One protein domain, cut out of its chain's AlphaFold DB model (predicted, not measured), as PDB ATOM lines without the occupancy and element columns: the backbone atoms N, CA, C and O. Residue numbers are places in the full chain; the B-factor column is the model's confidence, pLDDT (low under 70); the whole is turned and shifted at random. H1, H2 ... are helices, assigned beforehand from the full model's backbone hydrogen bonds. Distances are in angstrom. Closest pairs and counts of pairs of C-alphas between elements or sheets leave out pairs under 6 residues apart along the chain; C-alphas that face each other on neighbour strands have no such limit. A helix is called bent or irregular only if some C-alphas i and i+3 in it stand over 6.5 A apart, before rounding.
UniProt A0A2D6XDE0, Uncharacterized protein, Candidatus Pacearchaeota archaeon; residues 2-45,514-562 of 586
ATOM      1  N   ASN A   2     233.177 143.418 148.041       97.56
ATOM      2  CA  ASN A   2     232.474 143.824 149.258       97.56
ATOM      3  C   ASN A   2     230.953 143.619 149.092       97.56
ATOM      4  O   ASN A   2     230.497 143.147 148.048       97.56
ATOM      5  N   LEU A   3     230.162 143.941 150.118       96.75
ATOM      6  CA  LEU A   3     228.703 143.814 150.091       96.75
ATOM      7  C   LEU A   3     228.065 144.614 148.945       96.75
ATOM      8  O   LEU A   3     227.144 144.121 148.287       96.75
ATOM      9  N   ARG A   4     228.583 145.811 148.654       96.44
ATOM     10  CA  ARG A   4     228.128 146.621 147.519       96.44
ATOM     11  C   ARG A   4     228.362 145.922 146.179       96.44
ATOM     12  O   ARG A   4     227.452 145.873 145.359       96.44
ATOM     13  N   ASP A   5     229.537 145.340 145.965       97.75
ATOM     14  CA  ASP A   5     229.846 144.603 144.737       97.75
ATOM     15  C   ASP A   5     228.956 143.359 144.605       97.75
ATOM     16  O   ASP A   5     228.453 143.067 143.524       97.75
ATOM     17  N   LEU A   6     228.728 142.637 145.713       97.88
ATOM     18  CA  LEU A   6     227.861 141.452 145.748       97.88
ATOM     19  C   LEU A   6     226.424 141.799 145.351       97.88
ATOM     20  O   LEU A   6     225.835 141.128 144.508       97.88
ATOM     21  N   THR A   7     225.863 142.854 145.945       96.50
ATOM     22  CA  THR A   7     224.500 143.318 145.642       96.50
ATOM     23  C   THR A   7     224.391 143.865 144.217       96.50
ATOM     24  O   THR A   7     223.424 143.561 143.519       96.50
ATOM     25  N   GLN A   8     225.400 144.601 143.740       96.19
ATOM     26  CA  GLN A   8     225.453 145.095 142.365       96.19
ATOM     27  C   GLN A   8     225.539 143.950 141.348       96.19
ATOM     28  O   GLN A   8     224.863 144.013 140.321       96.19
ATOM     29  N   GLU A   9     226.308 142.895 141.626       97.38
ATOM     30  CA  GLU A   9     226.391 141.727 140.747       97.38
ATOM     31  C   GLU A   9     225.043 140.996 140.662       97.38
ATOM     32  O   GLU A   9     224.585 140.703 139.556       97.38
ATOM     33  N   VAL A  10     224.356 140.794 141.797       97.19
ATOM     34  CA  VAL A  10     222.989 140.235 141.829       97.19
ATOM     35  C   VAL A  10     222.036 141.074 140.968       97.19
ATOM     36  O   VAL A  10     221.349 140.530 140.104       97.19
ATOM     37  N   ASN A  11     222.033 142.399 141.135       95.81
ATOM     38  CA  ASN A  11     221.157 143.290 140.366       95.81
ATOM     39  C   ASN A  11     221.492 143.280 138.867       95.81
ATOM     40  O   ASN A  11     220.589 143.296 138.031       95.81
ATOM     41  N   SER A  12     222.783 143.216 138.520       96.44
ATOM     42  CA  SER A  12     223.236 143.152 137.127       96.44
ATOM     43  C   SER A  12     222.801 141.861 136.429       96.44
ATOM     44  O   SER A  12     222.420 141.894 135.264       96.44
ATOM     45  N   ALA A  13     222.797 140.730 137.142       96.81
ATOM     46  CA  ALA A  13     222.395 139.440 136.592       96.81
ATOM     47  C   ALA A  13     220.875 139.321 136.392       96.81
ATOM     48  O   ALA A  13     220.435 138.559 135.532       96.81
ATOM     49  N   LEU A  14     220.083 140.069 137.167       95.19
ATOM     50  CA  LEU A  14     218.624 140.136 137.036       95.19
ATOM     51  C   LEU A  14     218.149 141.144 135.979       95.19
ATOM     52  O   LEU A  14     216.956 141.171 135.690       95.19
ATOM     53  N   ASP A  15     219.048 141.978 135.438       93.75
ATOM     54  CA  ASP A  15     218.715 143.142 134.594       93.75
ATOM     55  C   ASP A  15     217.652 144.057 135.243       93.75
ATOM     56  O   ASP A  15     216.811 144.681 134.597       93.75
ATOM     57  N   TYR A  16     217.661 144.097 136.578       89.12
ATOM     58  CA  TYR A  16     216.688 144.815 137.388       89.12
ATOM     59  C   TYR A  16     217.409 145.485 138.553       89.12
ATOM     60  O   TYR A  16     217.836 144.841 139.511       89.12
ATOM     61  N   ASN A  17     217.556 146.807 138.464       85.56
ATOM     62  CA  ASN A  17     218.174 147.625 139.502       85.56
ATOM     63  C   ASN A  17     217.223 148.753 139.911       85.56
ATOM     64  O   ASN A  17     217.422 149.903 139.510       85.56
ATOM     65  N   PRO A  18     216.152 148.451 140.665       86.81
ATOM     66  CA  PRO A  18     215.344 149.509 141.232       86.81
ATOM     67  C   PRO A  18     216.238 150.276 142.208       86.81
ATOM     68  O   PRO A  18     216.801 149.691 143.134       86.81
ATOM     69  N   ASP A  19     216.338 151.596 142.063       90.12
ATOM     70  CA  ASP A  19     217.073 152.448 143.015       90.12
ATOM     71  C   ASP A  19     216.323 152.601 144.361       90.12
ATOM     72  O   ASP A  19     216.414 153.595 145.077       90.12
ATOM     73  N   LEU A  20     215.527 151.590 144.709       91.38
ATOM     74  CA  LEU A  20     214.717 151.512 145.904       91.38
ATOM     75  C   LEU A  20     215.562 150.919 147.034       91.38
ATOM     76  O   LEU A  20     215.903 149.737 147.003       91.38
ATOM     77  N   ALA A  21     215.842 151.716 148.068       86.94
ATOM     78  CA  ALA A  21     216.612 151.277 149.240       86.94
ATOM     79  C   ALA A  21     216.084 149.962 149.850       86.94
ATOM     80  O   ALA A  21     216.858 149.048 150.101       86.94
ATOM     81  N   ALA A  22     214.757 149.805 149.944       87.25
ATOM     82  CA  ALA A  22     214.128 148.590 150.474       87.25
ATOM     83  C   ALA A  22     214.509 147.309 149.704       87.25
ATOM     84  O   ALA A  22     214.644 146.245 150.307       87.25
ATOM     85  N   TYR A  23     214.700 147.409 148.384       91.81
ATOM     86  CA  TYR A  23     215.138 146.280 147.566       91.81
ATOM     87  C   TYR A  23     216.620 145.968 147.809       91.81
ATOM     88  O   TYR A  23     216.973 144.809 148.014       91.81
ATOM     89  N   LYS A  24     217.481 146.994 147.889       91.81
ATOM     90  CA  LYS A  24     218.904 146.824 148.242       91.81
ATOM     91  C   LYS A  24     219.060 146.146 149.610       91.81
ATOM     92  O   LYS A  24     219.802 145.174 149.724       91.81
ATOM     93  N   ASP A  25     218.281 146.576 150.603       89.00
ATOM     94  CA  ASP A  25     218.267 145.985 151.945       89.00
ATOM     95  C   ASP A  25     217.757 144.536 151.943       89.00
ATOM     96  O   ASP A  25     218.246 143.690 152.694       89.00
ATOM     97  N   GLN A  26     216.765 144.215 151.106       94.00
ATOM     98  CA  GLN A  26     216.289 142.840 150.929       94.00
ATOM     99  C   GLN A  26     217.383 141.945 150.334       94.00
ATOM    100  O   GLN A  26     217.645 140.873 150.882       94.00
ATOM    101  N   VAL A  27     218.057 142.383 149.268       95.62
ATOM    102  CA  VAL A  27     219.153 141.619 148.649       95.62
ATOM    103  C   VAL A  27     220.310 141.444 149.635       95.62
ATOM    104  O   VAL A  27     220.787 140.325 149.820       95.62
ATOM    105  N   ALA A  28     220.711 142.501 150.349       95.50
ATOM    106  CA  ALA A  28     221.749 142.427 151.378       95.50
ATOM    107  C   ALA A  28     221.390 141.444 152.511       95.50
ATOM    108  O   ALA A  28     222.251 140.699 152.986       95.50
ATOM    109  N   ARG A  29     220.114 141.380 152.924       94.19
ATOM    110  CA  ARG A  29     219.627 140.385 153.899       94.19
ATOM    111  C   ARG A  29     219.736 138.953 153.376       94.19
ATOM    112  O   ARG A  29     220.176 138.078 154.118       94.19
ATOM    113  N   VAL A  30     219.380 138.708 152.113       96.88
ATOM    114  CA  VAL A  30     219.505 137.379 151.488       96.88
ATOM    115  C   VAL A  30     220.976 136.953 151.388       96.88
ATOM    116  O   VAL A  30     221.306 135.829 151.767       96.88
ATOM    117  N   VAL A  31     221.868 137.862 150.974       97.38
ATOM    118  CA  VAL A  31     223.322 137.620 150.925       97.38
ATOM    119  C   VAL A  31     223.856 137.247 152.308       97.38
ATOM    120  O   VAL A  31     224.532 136.229 152.455       97.38
ATOM    121  N   ASN A  32     223.512 138.028 153.337       95.88
ATOM    122  CA  ASN A  32     223.921 137.752 154.712       95.88
ATOM    123  C   ASN A  32     223.398 136.410 155.225       95.88
ATOM    124  O   ASN A  32     224.154 135.668 155.847       95.88
ATOM    125  N   ARG A  33     222.135 136.064 154.942       95.62
ATOM    126  CA  ARG A  33     221.557 134.773 155.337       95.62
ATOM    127  C   ARG A  33     222.388 133.607 154.804       95.62
ATOM    128  O   ARG A  33     222.783 132.746 155.586       95.62
ATOM    129  N   HIS A  34     222.696 133.606 153.507       97.31
ATOM    130  CA  HIS A  34     223.513 132.552 152.891       97.31
ATOM    131  C   HIS A  34     224.950 132.554 153.395       97.31
ATOM    132  O   HIS A  34     225.519 131.490 153.627       97.31
ATOM    133  N   TYR A  35     225.531 133.735 153.604       96.31
ATOM    134  CA  TYR A  35     226.874 133.863 154.155       96.31
ATOM    135  C   TYR A  35     226.983 133.240 155.546       96.31
ATOM    136  O   TYR A  35     227.878 132.424 155.780       96.31
ATOM    137  N   LEU A  36     226.049 133.565 156.443       93.19
ATOM    138  CA  LEU A  36     226.003 132.996 157.786       93.19
ATOM    139  C   LEU A  36     225.734 131.489 157.737       93.19
ATOM    140  O   LEU A  36     226.481 130.732 158.348       93.19
ATOM    141  N   GLN A  37     224.733 131.053 156.964       94.00
ATOM    142  CA  GLN A  37     224.342 129.645 156.859       94.00
ATOM    143  C   GLN A  37     225.475 128.759 156.327       94.00
ATOM    144  O   GLN A  37     225.769 127.712 156.895       94.00
ATOM    145  N   ILE A  38     226.132 129.159 155.237       94.94
ATOM    146  CA  ILE A  38     227.214 128.360 154.646       94.94
ATOM    147  C   ILE A  38     228.448 128.375 155.553       94.94
ATOM    148  O   ILE A  38     229.126 127.356 155.683       94.94
ATOM    149  N   SER A  39     228.739 129.511 156.195       93.81
ATOM    150  CA  SER A  39     229.859 129.617 157.137       93.81
ATOM    151  C   SER A  39     229.636 128.790 158.405       93.81
ATOM    152  O   SER A  39     230.604 128.271 158.950       93.81
ATOM    153  N   SER A  40     228.388 128.649 158.871       88.94
ATOM    154  CA  SER A  40     228.055 127.848 160.055       88.94
ATOM    155  C   SER A  40     227.971 126.353 159.752       88.94
ATOM    156  O   SER A  40     228.387 125.544 160.572       88.94
ATOM    157  N   GLN A  41     227.452 125.964 158.582       91.31
ATOM    158  CA  GLN A  41     227.350 124.553 158.182       91.31
ATOM    159  C   GLN A  41     228.713 123.911 157.920       91.31
ATOM    160  O   GLN A  41     228.881 122.706 158.099       91.31
ATOM    161  N   TYR A  42     229.680 124.706 157.468       90.19
ATOM    162  CA  TYR A  42     231.006 124.229 157.115       90.19
ATOM    163  C   TYR A  42     232.046 125.144 157.775       90.19
ATOM    164  O   TYR A  42     232.390 126.176 157.200       90.19
ATOM    165  N   PRO A  43     232.570 124.808 158.967       83.94
ATOM    166  CA  PRO A  43     233.607 125.598 159.627       83.94
ATOM    167  C   PRO A  43     234.952 125.419 158.904       83.94
ATOM    168  O   PRO A  43     235.810 124.607 159.258       83.94
ATOM    169  N   TRP A  44     235.112 126.161 157.811       80.44
ATOM    170  CA  TRP A  44     236.272 126.121 156.928       80.44
ATOM    171  C   TRP A  44     237.566 126.522 157.634       80.44
ATOM    172  O   TRP A  44     237.552 127.271 158.607       80.44
ATOM    173  N   LEU A  45     238.710 126.147 157.050       73.25
ATOM    174  CA  LEU A  45     240.037 126.561 157.528       73.25
ATOM    175  C   LEU A  45     240.182 128.080 157.722       73.25
ATOM    176  O   LEU A  45     240.904 128.503 158.613       73.25
ATOM    177  N   PRO A 514     237.716 133.513 150.841       95.56
ATOM    178  CA  PRO A 514     238.553 133.889 149.712       95.56
ATOM    179  C   PRO A 514     237.703 134.478 148.578       95.56
ATOM    180  O   PRO A 514     236.686 133.892 148.197       95.56
ATOM    181  N   THR A 515     238.172 135.574 147.975       96.12
ATOM    182  CA  THR A 515     237.451 136.349 146.944       96.12
ATOM    183  C   THR A 515     236.909 135.503 145.792       96.12
ATOM    184  O   THR A 515     235.792 135.726 145.340       96.12
ATOM    185  N   GLN A 516     237.644 134.474 145.367       96.19
ATOM    186  CA  GLN A 516     237.229 133.544 144.308       96.19
ATOM    187  C   GLN A 516     235.916 132.781 144.581       96.19
ATOM    188  O   GLN A 516     235.301 132.281 143.643       96.19
ATOM    189  N   TYR A 517     235.481 132.678 145.842       97.12
ATOM    190  CA  TYR A 517     234.239 131.999 146.232       97.12
ATOM    191  C   TYR A 517     233.112 132.969 146.594       97.12
ATOM    192  O   TYR A 517     232.027 132.530 146.963       97.12
ATOM    193  N   HIS A 518     233.320 134.281 146.448       97.88
ATOM    194  CA  HIS A 518     232.277 135.278 146.709       97.88
ATOM    195  C   HIS A 518     231.073 135.093 145.770       97.88
ATOM    196  O   HIS A 518     229.932 135.267 146.194       97.88
ATOM    197  N   HIS A 519     231.296 134.602 144.544       98.12
ATOM    198  CA  HIS A 519     230.223 134.254 143.603       98.12
ATOM    199  C   HIS A 519     229.279 133.151 144.109       98.12
ATOM    200  O   HIS A 519     228.145 133.076 143.647       98.12
ATOM    201  N   VAL A 520     229.685 132.316 145.077       97.81
ATOM    202  CA  VAL A 520     228.764 131.354 145.714       97.81
ATOM    203  C   VAL A 520     227.615 132.099 146.397       97.81
ATOM    204  O   VAL A 520     226.458 131.702 146.254       97.81
ATOM    205  N   LEU A 521     227.918 133.209 147.083       97.75
ATOM    206  CA  LEU A 521     226.910 134.055 147.729       97.75
ATOM    207  C   LEU A 521     226.002 134.721 146.699       97.75
ATOM    208  O   LEU A 521     224.788 134.753 146.895       97.75
ATOM    209  N   VAL A 522     226.578 135.207 145.594       98.25
ATOM    210  CA  VAL A 522     225.822 135.808 144.486       98.25
ATOM    211  C   VAL A 522     224.842 134.792 143.905       98.25
ATOM    212  O   VAL A 522     223.651 135.076 143.829       98.25
ATOM    213  N   TYR A 523     225.299 133.584 143.563       98.56
ATOM    214  CA  TYR A 523     224.444 132.562 142.960       98.56
ATOM    215  C   TYR A 523     223.359 132.039 143.904       98.56
ATOM    216  O   TYR A 523     222.219 131.897 143.466       98.56
ATOM    217  N   LYS A 524     223.652 131.810 145.192       98.25
ATOM    218  CA  LYS A 524     222.608 131.435 146.165       98.25
ATOM    219  C   LYS A 524     221.587 132.556 146.369       98.25
ATOM    220  O   LYS A 524     220.391 132.291 146.436       98.25
ATOM    221  N   SER A 525     222.040 133.810 146.396       98.06
ATOM    222  CA  SER A 525     221.136 134.958 146.518       98.06
ATOM    223  C   SER A 525     220.263 135.129 145.276       98.06
ATOM    224  O   SER A 525     219.060 135.338 145.401       98.06
ATOM    225  N   LEU A 526     220.837 134.963 144.078       98.25
ATOM    226  CA  LEU A 526     220.097 134.951 142.815       98.25
ATOM    227  C   LEU A 526     219.067 133.826 142.771       98.25
ATOM    228  O   LEU A 526     217.940 134.067 142.356       98.25
ATOM    229  N   ALA A 527     219.421 132.618 143.219       98.31
ATOM    230  CA  ALA A 527     218.493 131.493 143.244       98.31
ATOM    231  C   ALA A 527     217.231 131.816 144.064       98.31
ATOM    232  O   ALA A 527     216.120 131.574 143.585       98.31
ATOM    233  N   ASP A 528     217.391 132.433 145.235       98.06
ATOM    234  CA  ASP A 528     216.275 132.837 146.096       98.06
ATOM    235  C   ASP A 528     215.463 134.000 145.523       98.06
ATOM    236  O   ASP A 528     214.232 133.961 145.543       98.06
ATOM    237  N   VAL A 529     216.126 135.034 144.998       96.88
ATOM    238  CA  VAL A 529     215.439 136.195 144.414       96.88
ATOM    239  C   VAL A 529     214.676 135.784 143.147       96.88
ATOM    240  O   VAL A 529     213.497 136.108 143.006       96.88
ATOM    241  N   CYS A 530     215.273 134.975 142.264       97.50
ATOM    242  CA  CYS A 530     214.582 134.395 141.107       97.50
ATOM    243  C   CYS A 530     213.369 133.554 141.529       97.50
ATOM    244  O   CYS A 530     212.332 133.607 140.865       97.50
ATOM    245  N   LEU A 531     213.476 132.789 142.623       97.75
ATOM    246  CA  LEU A 531     212.359 132.008 143.151       97.75
ATOM    247  C   LEU A 531     211.214 132.918 143.626       97.75
ATOM    248  O   LEU A 531     210.059 132.645 143.304       97.75
ATOM    249  N   GLN A 532     211.527 134.026 144.307       96.38
ATOM    250  CA  GLN A 532     210.543 135.032 144.737       96.38
ATOM    251  C   GLN A 532     209.821 135.704 143.555       96.38
ATOM    252  O   GLN A 532     208.636 136.010 143.661       96.38
ATOM    253  N   HIS A 533     210.494 135.875 142.412       96.06
ATOM    254  CA  HIS A 533     209.900 136.411 141.178       96.06
ATOM    255  C   HIS A 533     209.201 135.355 140.295       96.06
ATOM    256  O   HIS A 533     208.759 135.672 139.192       96.06
ATOM    257  N   GLY A 534     209.108 134.094 140.734       97.56
ATOM    258  CA  GLY A 534     208.487 133.011 139.959       97.56
ATOM    259  C   GLY A 534     209.345 132.468 138.804       97.56
ATOM    260  O   GLY A 534     208.873 131.656 138.006       97.56
ATOM    261  N   MET A 535     210.621 132.853 138.713       97.94
ATOM    262  CA  MET A 535     211.571 132.409 137.685       97.94
ATOM    263  C   MET A 535     212.238 131.073 138.067       97.94
ATOM    264  O   MET A 535     213.455 130.969 138.233       97.94
ATOM    265  N   THR A 536     211.439 130.011 138.195       98.00
ATOM    266  CA  THR A 536     211.872 128.709 138.748       98.00
ATOM    267  C   THR A 536     213.024 128.046 137.982       98.00
ATOM    268  O   THR A 536     213.953 127.526 138.597       98.00
ATOM    269  N   LYS A 537     213.022 128.095 136.640       98.06
ATOM    270  CA  LYS A 537     214.097 127.506 135.812       98.06
ATOM    271  C   LYS A 537     215.451 128.186 136.035       98.06
ATOM    272  O   LYS A 537     216.474 127.507 136.075       98.06
ATOM    273  N   GLN A 538     215.459 129.512 136.166       98.12
ATOM    274  CA  GLN A 538     216.685 130.273 136.423       98.12
ATOM    275  C   GLN A 538     217.181 130.037 137.850       98.12
ATOM    276  O   GLN A 538     218.371 129.804 138.040       98.12
ATOM    277  N   SER A 539     216.264 129.994 138.822       98.06
ATOM    278  CA  SER A 539     216.579 129.658 140.214       98.06
ATOM    279  C   SER A 539     217.331 128.323 140.321       98.06
ATOM    280  O   SER A 539     218.440 128.286 140.849       98.06
ATOM    281  N   GLN A 540     216.816 127.257 139.694       98.19
ATOM    282  CA  GLN A 540     217.480 125.944 139.664       98.19
ATOM    283  C   GLN A 540     218.860 125.972 138.989       98.19
ATOM    284  O   GLN A 540     219.760 125.230 139.380       98.19
ATOM    285  N   LEU A 541     219.037 126.795 137.951       98.25
ATOM    286  CA  LEU A 541     220.318 126.921 137.257       98.25
ATOM    287  C   LEU A 541     221.373 127.586 138.147       98.25
ATOM    288  O   LEU A 541     222.508 127.108 138.198       98.25
ATOM    289  N   TYR A 542     221.019 128.674 138.834       98.50
ATOM    290  CA  TYR A 542     221.930 129.346 139.759       98.50
ATOM    291  C   TYR A 542     222.246 128.483 140.976       98.50
ATOM    292  O   TYR A 542     223.394 128.461 141.412       98.50
ATOM    293  N   ASP A 543     221.272 127.716 141.459       98.31
ATOM    294  CA  ASP A 543     221.473 126.814 142.585       98.31
ATOM    295  C   ASP A 543     222.528 125.740 142.276       98.31
ATOM    296  O   ASP A 543     223.516 125.619 143.000       98.31
ATOM    297  N   ARG A 544     222.426 125.074 141.113       98.50
ATOM    298  CA  ARG A 544     223.447 124.112 140.650       98.50
ATOM    299  C   ARG A 544     224.830 124.749 140.508       98.50
ATOM    300  O   ARG A 544     225.823 124.172 140.933       98.50
ATOM    301  N   LYS A 545     224.914 125.965 139.948       98.38
ATOM    302  CA  LYS A 545     226.193 126.693 139.838       98.38
ATOM    303  C   LYS A 545     226.798 127.005 141.208       98.38
ATOM    304  O   LYS A 545     228.020 126.950 141.364       98.38
ATOM    305  N   ALA A 546     225.961 127.362 142.181       98.06
ATOM    306  CA  ALA A 546     226.403 127.605 143.544       98.06
ATOM    307  C   ALA A 546     226.922 126.320 144.200       98.06
ATOM    308  O   ALA A 546     227.971 126.358 144.838       98.06
ATOM    309  N   GLU A 547     226.222 125.200 144.018       97.44
ATOM    310  CA  GLU A 547     226.627 123.883 144.518       97.44
ATOM    311  C   GLU A 547     227.944 123.414 143.898       97.44
ATOM    312  O   GLU A 547     228.855 123.047 144.636       97.44
ATOM    313  N   ASP A 548     228.115 123.547 142.581       97.81
ATOM    314  CA  ASP A 548     229.364 123.203 141.893       97.81
ATOM    315  C   ASP A 548     230.564 123.990 142.449       97.81
ATOM    316  O   ASP A 548     231.650 123.441 142.666       97.81
ATOM    317  N   LEU A 549     230.400 125.300 142.682       97.19
ATOM    318  CA  LEU A 549     231.452 126.129 143.279       97.19
ATOM    319  C   LEU A 549     231.686 125.793 144.753       97.19
ATOM    320  O   LEU A 549     232.839 125.771 145.197       97.19
ATOM    321  N   LEU A 550     230.616 125.524 145.500       95.56
ATOM    322  CA  LEU A 550     230.693 125.118 146.895       95.56
ATOM    323  C   LEU A 550     231.434 123.784 147.026       95.56
ATOM    324  O   LEU A 550     232.295 123.656 147.890       95.56
ATOM    325  N   ASP A 551     231.192 122.823 146.143       95.25
ATOM    326  CA  ASP A 551     231.871 121.530 146.155       95.25
ATOM    327  C   ASP A 551     233.350 121.656 145.778       95.25
ATOM    328  O   ASP A 551     234.202 121.034 146.419       95.25
ATOM    329  N   ARG A 552     233.711 122.550 144.847       95.00
ATOM    330  CA  ARG A 552     235.126 122.915 144.620       95.00
ATOM    331  C   ARG A 552     235.759 123.523 145.872       95.00
ATOM    332  O   ARG A 552     236.931 123.267 146.156       95.00
ATOM    333  N   MET A 553     235.008 124.323 146.631       92.94
ATOM    334  CA  MET A 553     235.462 124.870 147.911       92.94
ATOM    335  C   MET A 553     235.638 123.758 148.962       92.94
ATOM    336  O   MET A 553     236.700 123.690 149.587       92.94
ATOM    337  N   LYS A 554     234.678 122.824 149.082       92.00
ATOM    338  CA  LYS A 554     234.752 121.609 149.927       92.00
ATOM    339  C   LYS A 554     236.005 120.806 149.621       92.00
ATOM    340  O   LYS A 554     236.816 120.553 150.510       92.00
ATOM    341  N   GLN A 555     236.219 120.480 148.354       90.94
ATOM    342  CA  GLN A 555     237.387 119.727 147.912       90.94
ATOM    343  C   GLN A 555     238.700 120.464 148.212       90.94
ATOM    344  O   GLN A 555     239.678 119.843 148.619       90.94
ATOM    345  N   LYS A 556     238.748 121.793 148.072       90.44
ATOM    346  CA  LYS A 556     239.987 122.550 148.308       90.44
ATOM    347  C   LYS A 556     240.335 122.708 149.792       90.44
ATOM    348  O   LYS A 556     241.523 122.653 150.125       90.44
ATOM    349  N   TYR A 557     239.344 122.932 150.660       87.31
ATOM    350  CA  TYR A 557     239.577 123.318 152.062       87.31
ATOM    351  C   TYR A 557     239.171 122.271 153.099       87.31
ATOM    352  O   TYR A 557     239.834 122.206 154.127       87.31
ATOM    353  N   LEU A 558     238.152 121.440 152.847       81.81
ATOM    354  CA  LEU A 558     237.777 120.343 153.757       81.81
ATOM    355  C   LEU A 558     238.501 119.045 153.410       81.81
ATOM    356  O   LEU A 558     238.941 118.336 154.310       81.81
ATOM    357  N   ALA A 559     238.694 118.738 152.120       76.94
ATOM    358  CA  ALA A 559     239.395 117.506 151.732       76.94
ATOM    359  C   ALA A 559     240.904 117.551 152.022       76.94
ATOM    360  O   ALA A 559     241.588 116.529 151.934       76.94
ATOM    361  N   ARG A 560     241.431 118.708 152.449       67.69
ATOM    362  CA  ARG A 560     242.676 118.755 153.214       67.69
ATOM    363  C   ARG A 560     242.404 118.138 154.584       67.69
ATOM    364  O   ARG A 560     242.318 118.850 155.579       67.69
ATOM    365  N   ALA A 561     242.301 116.807 154.631       54.25
ATOM    366  CA  ALA A 561     242.470 116.076 155.875       54.25
ATOM    367  C   ALA A 561     243.714 116.663 156.541       54.25
ATOM    368  O   ALA A 561     244.742 116.774 155.861       54.25
ATOM    369  N   ASN A 562     243.597 117.104 157.805       51.94
ATOM    370  CA  ASN A 562     244.738 117.510 158.625       51.94
ATOM    371  C   ASN A 562     245.818 116.484 158.339       51.94
ATOM    372  O   ASN A 562     245.620 115.325 158.709       51.94
TER     373      ASN A 562
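Overview. This is residues 2 to 45 and 514 to 562 of the 586 residues of an uncharacterized protein of Candidatus Pacearchaeota archaeon (UniProt A0A2D6XDE0). The longest helix, H4, lies side by side with H3 in a helical hairpin, and H3 is the middle of the domain: H2 and the short H1 pack across it at steep angles, both away from H4. The helix packing is mostly crossed, with H3 and H4 the one pair at a shallow tilt. The printed part has 93 residues with four named helices, in the order H1, H2, H3, H4, and no named strand; the class is all helix. It is compact, with a radius of gyration of the C-alphas of 13.8 A, and its outline is elongated, 47 by 27 by 19 A.

Along the chain. H4, residues 536 to 557, is 31.2 A long and ends at C-alpha 557 (239.577, 123.318, 152.062). H3, residues 515 to 532, is 27.0 A long and irregular: C-alphas 516 and 519 are 7.1 A apart. H2, residues 21 to 41, is 30.2 A long. H1, residues 3 to 13, begins at C-alpha 3 (228.703, 143.814, 150.091).

Arrangement. H3 is the hub and touches the three other helices. H3 and H4 run opposite ways at a shallow tilt of 26 degrees; their closest C-alphas, those of Ala 527 and Ser 539, are 4.0 A apart. Residues 521 to 529 of H3 touch residues 27 to 35 of H2, closest at the C-alphas of Ser 525 and Val 31, 5.6 A, at a steep tilt of 61 degrees, opposite ways. H3 touches H1 with residues 518 to 526 alone, closest at the C-alphas of Val 522 and Val 10, 5.9 A, at a steep tilt of 54 degrees, the same way. H2 touches H1 with residues 24 to 31 alone; the closest C-alphas, those of Val 27 and Thr 7, are 6.4 A apart, and the lines are only just about perpendicular, at 73 degrees. H4 is apart from H1 and H2. Every O i to N i+4 pair is within hydrogen-bond range in H1, H2 and H4, and 11 of 14 in H3.

Size, cuts and confidence. The farthest C-alphas, those of Asp 19 and Asn 562, are 47.2 A apart. Residues 46 to 513 are not printed, and C-alphas 45 and 514 are 10.8 A apart across this cut, which lies in the link from H2 to H3. The link from H3 to H4 is tight and that from H1 to H2 short. The mean pLDDT of the printed part is 93.3; residues 560 to 562 are under 70.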